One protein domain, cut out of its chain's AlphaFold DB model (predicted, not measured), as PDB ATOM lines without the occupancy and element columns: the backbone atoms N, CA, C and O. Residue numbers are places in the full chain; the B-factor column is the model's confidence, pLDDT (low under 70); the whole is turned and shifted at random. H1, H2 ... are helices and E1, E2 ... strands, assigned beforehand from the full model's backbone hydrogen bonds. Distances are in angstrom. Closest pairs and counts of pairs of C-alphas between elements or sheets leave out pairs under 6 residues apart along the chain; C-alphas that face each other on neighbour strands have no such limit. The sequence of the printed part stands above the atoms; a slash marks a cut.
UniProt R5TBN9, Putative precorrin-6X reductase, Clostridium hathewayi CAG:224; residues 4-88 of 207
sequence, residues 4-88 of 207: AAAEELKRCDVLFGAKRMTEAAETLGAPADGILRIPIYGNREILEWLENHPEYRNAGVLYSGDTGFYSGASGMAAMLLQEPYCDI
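Overview. This is residues 4 to 88 of the 207 residues of the protein "Putative precorrin-6X reductase" of Clostridium hathewayi CAG:224 (UniProt R5TBN9). A small parallel sheet of three short strands, E2, E1 and E3, makes the middle of the domain, with H2 over one face and H4 over the opposite face. H3 lies toward one end of the longest axis and H6 toward the other, H5 packs on H4 near Asn 43 and Met 76, and residues 65 to 70 stick out as a loop. The printed part has 85 residues with six named helices and three named strands in the order H1 E1 H2 H3 E2 H4 E3 H5 H6; the class is mixed, helices and strands. The sheet's order is E2 E1 E3, all parallel. The whole is compact, with a radius of gyration of the C-alphas of 12.6 A and spans of 37 by 32 by 22 A.

Arrangement. The inner strand E1, residues 14 to 17, is parallel to the edge strand E3, residues 59 to 62, at 25 degrees; N 16 and O 60 are 2.8 A apart, within hydrogen-bond range. E1 is also parallel to the other edge strand, E2, residues 36 to 38, at 26 degrees, with N 38 and O 15 within hydrogen-bond range at 2.9 A. H2, residues 19 to 28, is on the sheet over E1 at a height over the sheet of 8.7 A; the C-alphas of Thr 22 and Arg 37 are the closest of H2 and E2, 6.1 A apart. H4, residues 43 to 52, is on the opposite face over E1 at a height over the sheet of 10.3 A, and runs along the strands at 16 degrees to E1 on the local plane. E1, H2, H3, residues 30 to 34, and E2 form a strand-helix-strand unit, two parallel neighbour strands joined through helices, with a right-handed crossover. E2, H4 and E3 form a split unit, with E1 between its strands, also right-handed. H1, residues 4 to 9, only grazes the sheet with its residues 5 to 9. H2 and H3 only just touch, with 3 pairs of C-alphas within 8 A, and only at the corner; Glu 26 and Ala 32 have the closest C-alphas, 5.7 A apart. H4 and H5, residues 73 to 80, only just touch, with 3 such pairs, closest at Asn 43 and Met 76, 5.6 A. H6, residues 85 to 88, is close to H5 but not clearly touching, with the C-alphas of Leu 80 and Cys 86 the closest at 5.4 A. Every O i to N i+4 pair is within hydrogen-bond range in H1, H4 and H5; H2 has 3 of 6, H3 has 0 of 1 with 1 of 2 O i to N i+3 pairs, and H6 is too short for such a pair.

Along the chain. E1 begins at C-alpha 14 (25.580, 2.421, -17.031) and is 10.5 A long; E3 is 9.7 A and E2 6.6 A. H2 is 16.0 A, H4 14.6 A, H5 10.5 A, H1 8.7 A, H3 8.0 A and H6 5.0 A. H1 begins at C-alpha 4 (8.326, 4.023, -17.107), and H6 ends at C-alpha 88 (25.964, 13.139, -29.902).

Size, cuts and confidence. The C-alphas of Ala 30 and Glu 83 are the two farthest apart, 36.6 A. The printed part has no cut and no long link. The mean pLDDT of the printed part is 93.7, and no printed residue is under 70.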
ATOM      1  N   ALA A   4       7.603   3.629 -15.897       95.81
ATOM      2  CA  ALA A   4       8.326   4.023 -17.107       95.81
ATOM      3  C   ALA A   4       9.829   4.216 -16.844       95.81
ATOM      4  O   ALA A   4      10.642   3.632 -17.548       95.81
ATOM      5  N   ALA A   5      10.199   4.950 -15.786       94.88
ATOM      6  CA  ALA A   5      11.606   5.101 -15.409       94.88
ATOM      7  C   ALA A   5      12.256   3.746 -15.092       94.88
ATOM      8  O   ALA A   5      13.366   3.478 -15.533       94.88
ATOM      9  N   ALA A   6      11.560   2.872 -14.360       94.62
ATOM     10  CA  ALA A   6      12.086   1.558 -14.008       94.62
ATOM     11  C   ALA A   6      12.350   0.680 -15.242       94.62
ATOM     12  O   ALA A   6      13.377   0.013 -15.297       94.62
ATOM     13  N   GLU A   7      11.445   0.674 -16.224       95.00
ATOM     14  CA  GLU A   7      11.620  -0.099 -17.461       95.00
ATOM     15  C   GLU A   7      12.785   0.404 -18.316       95.00
ATOM     16  O   GLU A   7      13.477  -0.397 -18.939       95.00
ATOM     17  N   GLU A   8      13.035   1.708 -18.311       95.50
ATOM     18  CA  GLU A   8      14.111   2.314 -19.099       95.50
ATOM     19  C   GLU A   8      15.467   2.134 -18.427       95.50
ATOM     20  O   GLU A   8      16.440   1.788 -19.090       95.50
ATOM     21  N   LEU A   9      15.526   2.215 -17.093       95.31
ATOM     22  CA  LEU A   9      16.756   1.909 -16.362       95.31
ATOM     23  C   LEU A   9      17.235   0.475 -16.588       95.31
ATOM     24  O   LEU A   9      18.436   0.254 -16.652       95.31
ATOM     25  N   LYS A  10      16.328  -0.494 -16.772       95.06
ATOM     26  CA  LYS A  10      16.695  -1.889 -17.095       95.06
ATOM     27  C   LYS A  10      17.409  -2.038 -18.444       95.06
ATOM     28  O   LYS A  10      17.952  -3.104 -18.713       95.06
ATOM     29  N   ARG A  11      17.353  -1.019 -19.305       94.50
ATOM     30  CA  ARG A  11      17.986  -0.990 -20.632       94.50
ATOM     31  C   ARG A  11      19.298  -0.210 -20.637       94.50
ATOM     32  O   ARG A  11      19.975  -0.191 -21.660       94.50
ATOM     33  N   CYS A  12      19.628   0.457 -19.532       96.88
ATOM     34  CA  CYS A  12      20.877   1.183 -19.399       96.88
ATOM     35  C   CYS A  12      22.054   0.215 -19.278       96.88
ATOM     36  O   CYS A  12      21.973  -0.795 -18.583       96.88
ATOM     37  N   ASP A  13      23.167   0.583 -19.899       97.38
ATOM     38  CA  ASP A  13      24.453  -0.090 -19.743       97.38
ATOM     39  C   ASP A  13      25.186   0.446 -18.497       97.38
ATOM     40  O   ASP A  13      25.932  -0.275 -17.833       97.38
ATOM     41  N   VAL A  14      24.948   1.721 -18.157       97.94
ATOM     42  CA  VAL A  14      25.580   2.421 -17.031       97.94
ATOM     43  C   VAL A  14      24.614   3.380 -16.329       97.94
ATOM     44  O   VAL A  14      23.786   4.027 -16.969       97.94
ATOM     45  N   LEU A  15      24.736   3.495 -15.003       97.81
ATOM     46  CA  LEU A  15      23.995   4.430 -14.153       97.81
ATOM     47  C   LEU A  15      24.926   5.405 -13.438       97.81
ATOM     48  O   LEU A  15      25.885   4.994 -12.782       97.81
ATOM     49  N   PHE A  16      24.552   6.680 -13.474       98.00
ATOM     50  CA  PHE A  16      25.178   7.779 -12.749       98.00
ATOM     51  C   PHE A  16      24.236   8.363 -11.702       98.00
ATOM     52  O   PHE A  16      23.018   8.201 -11.768       98.00
ATOM     53  N   GLY A  17      24.797   9.081 -10.740       95.69
ATOM     54  CA  GLY A  17      24.066   9.761  -9.683       95.69
ATOM     55  C   GLY A  17      24.807   9.696  -8.355       95.69
ATOM     56  O   GLY A  17      25.869   9.085  -8.220       95.69
ATOM     57  N   ALA A  18      24.218  10.306  -7.327       92.62
ATOM     58  CA  ALA A  18      24.724  10.141  -5.969       92.62
ATOM     59  C   ALA A  18      24.736   8.647  -5.603       92.62
ATOM     60  O   ALA A  18      23.803   7.931  -5.955       92.62
ATOM     61  N   LYS A  19      25.734   8.197  -4.832       93.19
ATOM     62  CA  LYS A  19      25.896   6.786  -4.432       93.19
ATOM     63  C   LYS A  19      24.587   6.125  -3.969       93.19
ATOM     64  O   LYS A  19      24.209   5.075  -4.465       93.19
ATOM     65  N   ARG A  20      23.827   6.803  -3.101       90.75
ATOM     66  CA  ARG A  20      22.520   6.320  -2.616       90.75
ATOM     67  C   ARG A  20      21.477   6.080  -3.720       90.75
ATOM     68  O   ARG A  20      20.570   5.282  -3.535       90.75
ATOM     69  N   MET A  21      21.546   6.814  -4.830       91.88
ATOM     70  CA  MET A  21      20.622   6.684  -5.961       91.88
ATOM     71  C   MET A  21      21.029   5.527  -6.866       91.88
ATOM     72  O   MET A  21      20.167   4.751  -7.265       91.88
ATOM     73  N   THR A  22      22.325   5.375  -7.145       93.06
ATOM     74  CA  THR A  22      22.817   4.240  -7.935       93.06
ATOM     75  C   THR A  22      22.637   2.916  -7.190       93.06
ATOM     76  O   THR A  22      22.267   1.926  -7.807       93.06
ATOM     77  N   GLU A  23      22.789   2.897  -5.863       91.62
ATOM     78  CA  GLU A  23      22.450   1.736  -5.019       91.62
ATOM     79  C   GLU A  23      20.942   1.434  -5.022       91.62
ATOM     80  O   GLU A  23      20.543   0.276  -5.104       91.62
ATOM     81  N   ALA A  24      20.075   2.454  -5.029       89.00
ATOM     82  CA  ALA A  24      18.623   2.249  -5.084       89.00
ATOM     83  C   ALA A  24      18.144   1.543  -6.373       89.00
ATOM     84  O   ALA A  24      17.038   0.994  -6.395       89.00
ATOM     85  N   ALA A  25      18.965   1.501  -7.427       88.38
ATOM     86  CA  ALA A  25      18.678   0.738  -8.640       88.38
ATOM     87  C   ALA A  25      18.616  -0.785  -8.402       88.38
ATOM     88  O   ALA A  25      18.028  -1.493  -9.212       88.38
ATOM     89  N   GLU A  26      19.120  -1.300  -7.274       88.50
ATOM     90  CA  GLU A  26      18.956  -2.714  -6.875       88.50
ATOM     91  C   GLU A  26      17.490  -3.138  -6.782       88.50
ATOM     92  O   GLU A  26      17.150  -4.301  -6.991       88.50
ATOM     93  N   THR A  27      16.593  -2.177  -6.549       88.06
ATOM     94  CA  THR A  27      15.144  -2.410  -6.554       88.06
ATOM     95  C   THR A  27      14.598  -2.872  -7.911       88.06
ATOM     96  O   THR A  27      13.473  -3.365  -7.969       88.06
ATOM     97  N   LEU A  28      15.379  -2.768  -8.996       89.19
ATOM     98  CA  LEU A  28      15.035  -3.310 -10.314       89.19
ATOM     99  C   LEU A  28      15.153  -4.846 -10.383       89.19
ATOM    100  O   LEU A  28      14.637  -5.437 -11.335       89.19
ATOM    101  N   GLY A  29      15.775  -5.495  -9.391       90.31
ATOM    102  CA  GLY A  29      15.976  -6.946  -9.335       90.31
ATOM    103  C   GLY A  29      17.105  -7.430 -10.249       90.31
ATOM    104  O   GLY A  29      18.031  -6.679 -10.529       90.31
ATOM    105  N   ALA A  30      17.006  -8.667 -10.754       89.44
ATOM    106  CA  ALA A  30      18.027  -9.296 -11.609       89.44
ATOM    107  C   ALA A  30      18.525  -8.436 -12.800       89.44
ATOM    108  O   ALA A  30      19.713  -8.493 -13.109       89.44
ATOM    109  N   PRO A  31      17.693  -7.602 -13.463       88.19
ATOM    110  CA  PRO A  31      18.187  -6.660 -14.469       88.19
ATOM    111  C   PRO A  31      19.275  -5.694 -13.976       88.19
ATOM    112  O   PRO A  31      20.092  -5.264 -14.779       88.19
ATOM    113  N   ALA A  32      19.311  -5.356 -12.682       87.56
ATOM    114  CA  ALA A  32      20.290  -4.431 -12.111       87.56
ATOM    115  C   ALA A  32      21.716  -5.000 -12.032       87.56
ATOM    116  O   ALA A  32      22.649  -4.223 -11.827       87.56
ATOM    117  N   ASP A  33      21.881  -6.324 -12.149       87.75
ATOM    118  CA  ASP A  33      23.171  -7.010 -12.002       87.75
ATOM    119  C   ASP A  33      24.090  -6.781 -13.211       87.75
ATOM    120  O   ASP A  33      25.312  -6.831 -13.088       87.75
ATOM    121  N   GLY A  34      23.504  -6.519 -14.384       89.50
ATOM    122  CA  GLY A  34      24.232  -6.266 -15.629       89.50
ATOM    123  C   GLY A  34      24.595  -4.801 -15.871       89.50
ATOM    124  O   GLY A  34      25.236  -4.508 -16.873       89.50
ATOM    125  N   ILE A  35      24.180  -3.889 -14.986       95.75
ATOM    126  CA  ILE A  35      24.302  -2.447 -15.208       95.75
ATOM    127  C   ILE A  35      25.474  -1.896 -14.403       95.75
ATOM    128  O   ILE A  35      25.508  -2.009 -13.173       95.75
ATOM    129  N   LEU A  36      26.423  -1.248 -15.080       96.81
ATOM    130  CA  LEU A  36      27.544  -0.594 -14.415       96.81
ATOM    131  C   LEU A  36      27.046   0.593 -13.580       96.81
ATOM    132  O   LEU A  36      26.205   1.368 -14.018       96.81
ATOM    133  N   ARG A  37      27.575   0.776 -12.368       96.56
ATOM    134  CA  ARG A  37      27.174   1.873 -11.474       96.56
ATOM    135  C   ARG A  37      28.365   2.760 -11.166       96.56
ATOM    136  O   ARG A  37      29.322   2.318 -10.535       96.56
ATOM    137  N   ILE A  38      28.273   4.022 -11.561       97.19
ATOM    138  CA  ILE A  38      29.328   5.015 -11.393       97.19
ATOM    139  C   ILE A  38      28.785   6.138 -10.496       97.19
ATOM    140  O   ILE A  38      27.930   6.904 -10.933       97.19
ATOM    141  N   PRO A  39      29.222   6.252  -9.225       96.25
ATOM    142  CA  PRO A  39      28.659   7.200  -8.259       96.25
ATOM    143  C   PRO A  39      29.171   8.639  -8.477       96.25
ATOM    144  O   PRO A  39      29.700   9.267  -7.561       96.25
ATOM    145  N   ILE A  40      29.024   9.149  -9.700       95.31
ATOM    146  CA  ILE A  40      29.333  10.520 -10.114       95.31
ATOM    147  C   ILE A  40      28.017  11.294 -10.215       95.31
ATOM    148  O   ILE A  40      27.051  10.815 -10.805       95.31
ATOM    149  N   TYR A  41      27.979  12.497  -9.640       90.69
ATOM    150  CA  TYR A  41      26.796  13.368  -9.656       90.69
ATOM    151  C   TYR A  41      26.980  14.626 -10.519       90.69
ATOM    152  O   TYR A  41      25.996  15.220 -10.956       90.69
ATOM    153  N   GLY A  42      28.223  15.058 -10.759       94.00
ATOM    154  CA  GLY A  42      28.506  16.257 -11.540       94.00
ATOM    155  C   GLY A  42      28.179  16.053 -13.018       94.00
ATOM    156  O   GLY A  42      28.755  15.183 -13.659       94.00
ATOM    157  N   ASN A  43      27.298  16.884 -13.584       94.62
ATOM    158  CA  ASN A  43      26.862  16.731 -14.979       94.62
ATOM    159  C   ASN A  43      28.036  16.720 -15.975       94.62
ATOM    160  O   ASN A  43      28.044  15.920 -16.901       94.62
ATOM    161  N   ARG A  44      29.048  17.570 -15.760       95.38
ATOM    162  CA  ARG A  44      30.252  17.607 -16.603       95.38
ATOM    163  C   ARG A  44      31.087  16.336 -16.477       95.38
ATOM    164  O   ARG A  44      31.458  15.768 -17.490       95.38
ATOM    165  N   GLU A  45      31.323  15.886 -15.250       97.12
ATOM    166  CA  GLU A  45      32.086  14.664 -14.971       97.12
ATOM    167  C   GLU A  45      31.417  13.431 -15.597       97.12
ATOM    168  O   GLU A  45      32.102  12.532 -16.071       97.12
ATOM    169  N   ILE A  46      30.080  13.395 -15.637       97.62
ATOM    170  CA  ILE A  46      29.320  12.330 -16.306       97.62
ATOM    171  C   ILE A  46      29.574  12.342 -17.817       97.62
ATOM    172  O   ILE A  46      29.858  11.291 -18.385       97.62
ATOM    173  N   LEU A  47      29.485  13.506 -18.470       96.94
ATOM    174  CA  LEU A  47      29.721  13.612 -19.915       96.94
ATOM    175  C   LEU A  47      31.174  13.276 -20.271       96.94
ATOM    176  O   LEU A  47      31.403  12.462 -21.158       96.94
ATOM    177  N   GLU A  48      32.141  13.801 -19.516       96.56
ATOM    178  CA  GLU A  48      33.563  13.462 -19.674       96.56
ATOM    179  C   GLU A  48      33.805  11.955 -19.493       96.56
ATOM    180  O   GLU A  48      34.612  11.352 -20.202       96.56
ATOM    181  N   TRP A  49      33.099  11.307 -18.560       98.00
ATOM    182  CA  TRP A  49      33.186   9.859 -18.399       98.00
ATOM    183  C   TRP A  49      32.643   9.128 -19.630       98.00
ATOM    184  O   TRP A  49      33.300   8.212 -20.117       98.00
ATOM    185  N   LEU A  50      31.482   9.535 -20.151       97.25
ATOM    186  CA  LEU A  50      30.855   8.904 -21.319       97.25
ATOM    187  C   LEU A  50      31.698   9.048 -22.590       97.25
ATOM    188  O   LEU A  50      31.815   8.091 -23.351       97.25
ATOM    189  N   GLU A  51      32.345  10.194 -22.794       95.94
ATOM    190  CA  GLU A  51      33.279  10.404 -23.908       95.94
ATOM    191  C   GLU A  51      34.472   9.437 -23.862       95.94
ATOM    192  O   GLU A  51      34.936   8.957 -24.897       95.94
ATOM    193  N   ASN A  52      34.952   9.117 -22.656       97.31
ATOM    194  CA  ASN A  52      36.071   8.197 -22.452       97.31
ATOM    195  C   ASN A  52      35.674   6.710 -22.496       97.31
ATOM    196  O   ASN A  52      36.565   5.862 -22.522       97.31
ATOM    197  N   HIS A  53      34.374   6.390 -22.515       97.69
ATOM    198  CA  HIS A  53      33.865   5.013 -22.514       97.69
ATOM    199  C   HIS A  53      32.757   4.816 -23.574       97.69
ATOM    200  O   HIS A  53      31.591   4.581 -23.231       97.69
ATOM    201  N   PRO A  54      33.093   4.903 -24.878       95.81
ATOM    202  CA  PRO A  54      32.124   4.835 -25.978       95.81
ATOM    203  C   PRO A  54      31.436   3.466 -26.136       95.81
ATOM    204  O   PRO A  54      30.526   3.313 -26.955       95.81
ATOM    205  N   GLU A  55      31.873   2.444 -25.395       96.50
ATOM    206  CA  GLU A  55      31.219   1.141 -25.331       96.50
ATOM    207  C   GLU A  55      29.861   1.172 -24.607       96.50
ATOM    208  O   GLU A  55      29.025   0.313 -24.892       96.50
ATOM    209  N   TYR A  56      29.608   2.160 -23.739       96.94
ATOM    210  CA  TYR A  56      28.318   2.346 -23.063       96.94
ATOM    211  C   TYR A  56      27.442   3.302 -23.870       96.94
ATOM    212  O   TYR A  56      27.760   4.482 -24.014       96.94
ATOM    213  N   ARG A  57      26.324   2.803 -24.405       95.00
ATOM    214  CA  ARG A  57      25.456   3.567 -25.317       95.00
ATOM    215  C   ARG A  57      24.199   4.086 -24.638       95.00
ATOM    216  O   ARG A  57      23.695   5.134 -25.024       95.00
ATOM    217  N   ASN A  58      23.711   3.373 -23.627       96.75
ATOM    218  CA  ASN A  58      22.522   3.736 -22.870       96.75
ATOM    219  C   ASN A  58      22.918   4.129 -21.443       96.75
ATOM    220  O   ASN A  58      23.219   3.272 -20.610       96.75
ATOM    221  N   ALA A  59      22.894   5.425 -21.148       97.62
ATOM    222  CA  ALA A  59      23.224   5.954 -19.828       97.62
ATOM    223  C   ALA A  59      21.963   6.378 -19.066       97.62
ATOM    224  O   ALA A  59      21.133   7.124 -19.582       97.62
ATOM    225  N   GLY A  60      21.840   5.947 -17.812       97.25
ATOM    226  CA  GLY A  60      20.831   6.449 -16.883       97.25
ATOM    227  C   GLY A  60      21.449   7.445 -15.909       97.25
ATOM    228  O   GLY A  60      22.402   7.114 -15.212       97.25
ATOM    229  N   VAL A  61      20.903   8.657 -15.809       97.00
ATOM    230  CA  VAL A  61      21.350   9.652 -14.819       97.00
ATOM    231  C   VAL A  61      20.276   9.824 -13.750       97.00
ATOM    232  O   VAL A  61      19.173  10.296 -14.021       97.00
ATOM    233  N   LEU A  62      20.590   9.408 -12.525       95.50
ATOM    234  CA  LEU A  62      19.642   9.322 -11.424       95.50
ATOM    235  C   LEU A  62      19.708  10.555 -10.522       95.50
ATOM    236  O   LEU A  62      20.714  10.827  -9.860       95.50
ATOM    237  N   TYR A  63      18.572  11.240 -10.413       93.31
ATOM    238  CA  TYR A  63      18.356  12.337  -9.475       93.31
ATOM    239  C   TYR A  63      17.307  11.957  -8.430       93.31
ATOM    240  O   TYR A  63      16.371  11.209  -8.706       93.31
ATOM    241  N   SER A  64      17.451  12.477  -7.209       90.06
ATOM    242  CA  SER A  64      16.477  12.218  -6.147       90.06
ATOM    243  C   SER A  64      15.227  13.079  -6.297       90.06
ATOM    244  O   SER A  64      15.340  14.277  -6.540       90.06
ATOM    245  N   GLY A  65      14.061  12.500  -6.014       91.00
ATOM    246  CA  GLY A  65      12.792  13.222  -6.020       91.00
ATOM    247  C   GLY A  65      12.218  13.340  -7.426       91.00
ATOM    248  O   GLY A  65      12.046  12.330  -8.102       91.00
ATOM    249  N   ASP A  66      11.907  14.564  -7.842       91.94
ATOM    250  CA  ASP A  66      11.369  14.889  -9.164       91.94
ATOM    251  C   ASP A  66      12.390  15.675 -10.003       91.94
ATOM    252  O   ASP A  66      13.280  16.331  -9.466       91.94
ATOM    253  N   THR A  67      12.267  15.624 -11.330       89.75
ATOM    254  CA  THR A  67      13.192  16.276 -12.267       89.75
ATOM    255  C   THR A  67      12.937  17.775 -12.437       89.75
ATOM    256  O   THR A  67      13.824  18.487 -12.900       89.75
ATOM    257  N   GLY A  68      11.755  18.271 -12.058       85.12
ATOM    258  CA  GLY A  68      11.347  19.670 -12.201       85.12
ATOM    259  C   GLY A  68      11.562  20.543 -10.962       85.12
ATOM    260  O   GLY A  68      11.480  21.766 -11.066       85.12
ATOM    261  N   PHE A  69      11.859  19.961  -9.795       83.50
ATOM    262  CA  PHE A  69      11.936  20.702  -8.532       83.50
ATOM    263  C   PHE A  69      13.314  20.598  -7.862       83.50
ATOM    264  O   PHE A  69      13.597  19.640  -7.149       83.50
ATOM    265  N   TYR A  70      14.166  21.606  -8.101       78.44
ATOM    266  CA  TYR A  70      15.535  21.731  -7.555       78.44
ATOM    267  C   TYR A  70      16.420  20.485  -7.738       78.44
ATOM    268  O   TYR A  70      17.270  20.170  -6.909       78.44
ATOM    269  N   SER A  71      16.232  19.792  -8.858       82.31
ATOM    270  CA  SER A  71      17.044  18.652  -9.276       82.31
ATOM    271  C   SER A  71      18.190  19.080 -10.197       82.31
ATOM    272  O   SER A  71      18.090  20.083 -10.903       82.31
ATOM    273  N   GLY A  72      19.264  18.285 -10.234       86.81
ATOM    274  CA  GLY A  72      20.350  18.441 -11.211       86.81
ATOM    275  C   GLY A  72      19.939  18.128 -12.658       86.81
ATOM    276  O   GLY A  72      20.686  18.461 -13.581       86.81
ATOM    277  N   ALA A  73      18.748  17.549 -12.862       92.94
ATOM    278  CA  ALA A  73      18.223  17.148 -14.167       92.94
ATOM    279  C   ALA A  73      18.112  18.311 -15.161       92.94
ATOM    280  O   ALA A  73      18.487  18.158 -16.320       92.94
ATOM    281  N   SER A  74      17.650  19.486 -14.719       91.12
ATOM    282  CA  SER A  74      17.547  20.663 -15.592       91.12
ATOM    283  C   SER A  74      18.918  21.145 -16.069       91.12
ATOM    284  O   SER A  74      19.069  21.523 -17.227       91.12
ATOM    285  N   GLY A  75      19.933  21.073 -15.201       93.56
ATOM    286  CA  GLY A  75      21.312  21.389 -15.558       93.56
ATOM    287  C   GLY A  75      21.887  20.412 -16.582       93.56
ATOM    288  O   GLY A  75      22.572  20.841 -17.503       93.56
ATOM    289  N   MET A  76      21.590  19.115 -16.453       96.31
ATOM    290  CA  MET A  76      22.038  18.112 -17.422       96.31
ATOM    291  C   MET A  76      21.340  18.299 -18.766       96.31
ATOM    292  O   MET A  76      22.007  18.379 -19.789       96.31
ATOM    293  N   ALA A  77      20.015  18.461 -18.760       95.62
ATOM    294  CA  ALA A  77      19.245  18.725 -19.972       95.62
ATOM    295  C   ALA A  77      19.745  19.985 -20.696       95.62
ATOM    296  O   ALA A  77      19.919  19.974 -21.911       95.62
ATOM    297  N   ALA A  78      20.044  21.057 -19.953       95.31
ATOM    298  CA  ALA A  78      20.618  22.269 -20.525       95.31
ATOM    299  C   ALA A  78      21.988  22.022 -21.174       95.31
ATOM    300  O   ALA A  78      22.242  22.578 -22.236       95.31
ATOM    301  N   MET A  79      22.848  21.194 -20.567       96.56
ATOM    302  CA  MET A  79      24.155  20.834 -21.132       96.56
ATOM    303  C   MET A  79      24.033  19.961 -22.384       96.56
ATOM    304  O   MET A  79      24.729  20.223 -23.357       96.56
ATOM    305  N   LEU A  80      23.121  18.985 -22.391       97.19
ATOM    306  CA  LEU A  80      22.867  18.108 -23.542       97.19
ATOM    307  C   LEU A  80      22.300  18.857 -24.756       97.19
ATOM    308  O   LEU A  80      22.442  18.399 -25.879       97.19
ATOM    309  N   LEU A  81      21.679  20.021 -24.548       96.88
ATOM    310  CA  LEU A  81      21.204  20.894 -25.626       96.88
ATOM    311  C   LEU A  81      22.297  21.802 -26.219       96.88
ATOM    312  O   LEU A  81      21.992  22.591 -27.112       96.88
ATOM    313  N   GLN A  82      23.530  21.760 -25.708       96.81
ATOM    314  CA  GLN A  82      24.653  22.547 -26.224       96.81
ATOM    315  C   GLN A  82      25.600  21.683 -27.055       96.81
ATOM    316  O   GLN A  82      25.764  20.495 -26.790       96.81
ATOM    317  N   GLU A  83      26.297  22.314 -27.997       95.31
ATOM    318  CA  GLU A  83      27.393  21.691 -28.741       95.31
ATOM    319  C   GLU A  83      28.547  21.263 -27.808       95.31
ATOM    320  O   GLU A  83      28.886  22.006 -26.876       95.31
ATOM    321  N   PRO A  84      29.194  20.107 -28.052       94.25
ATOM    322  CA  PRO A  84      28.909  19.149 -29.128       94.25
ATOM    323  C   PRO A  84      27.814  18.125 -28.769       94.25
ATOM    324  O   PRO A  84      27.486  17.249 -29.562       94.25
ATOM    325  N   TYR A  85      27.272  18.179 -27.551       96.50
ATOM    326  CA  TYR A  85      26.447  17.113 -26.984       96.50
ATOM    327  C   TYR A  85      25.098  16.933 -27.679       96.50
ATOM    328  O   TYR A  85      24.619  15.803 -27.748       96.50
ATOM    329  N   CYS A  86      24.516  18.002 -28.227       96.50
ATOM    330  CA  CYS A  86      23.237  17.930 -28.938       96.50
ATOM    331  C   CYS A  86      23.290  17.102 -30.229       96.50
ATOM    332  O   CYS A  86      22.262  16.569 -30.635       96.50
ATOM    333  N   ASP A  87      24.472  16.956 -30.833       96.50
ATOM    334  CA  ASP A  87      24.692  16.116 -32.016       96.50
ATOM    335  C   ASP A  87      25.083  14.669 -31.652       96.50
ATOM    336  O   ASP A  87      25.093  13.784 -32.510       96.50
ATOM    337  N   ILE A  88      25.431  14.422 -30.385       95.44
ATOM    338  CA  ILE A  88      25.964  13.139 -29.902       95.44
ATOM    339  C   ILE A  88      24.898  12.338 -29.150       95.44
ATOM    340  O   ILE A  88      24.846  11.113 -29.279       95.44
TER     341      ILE A  88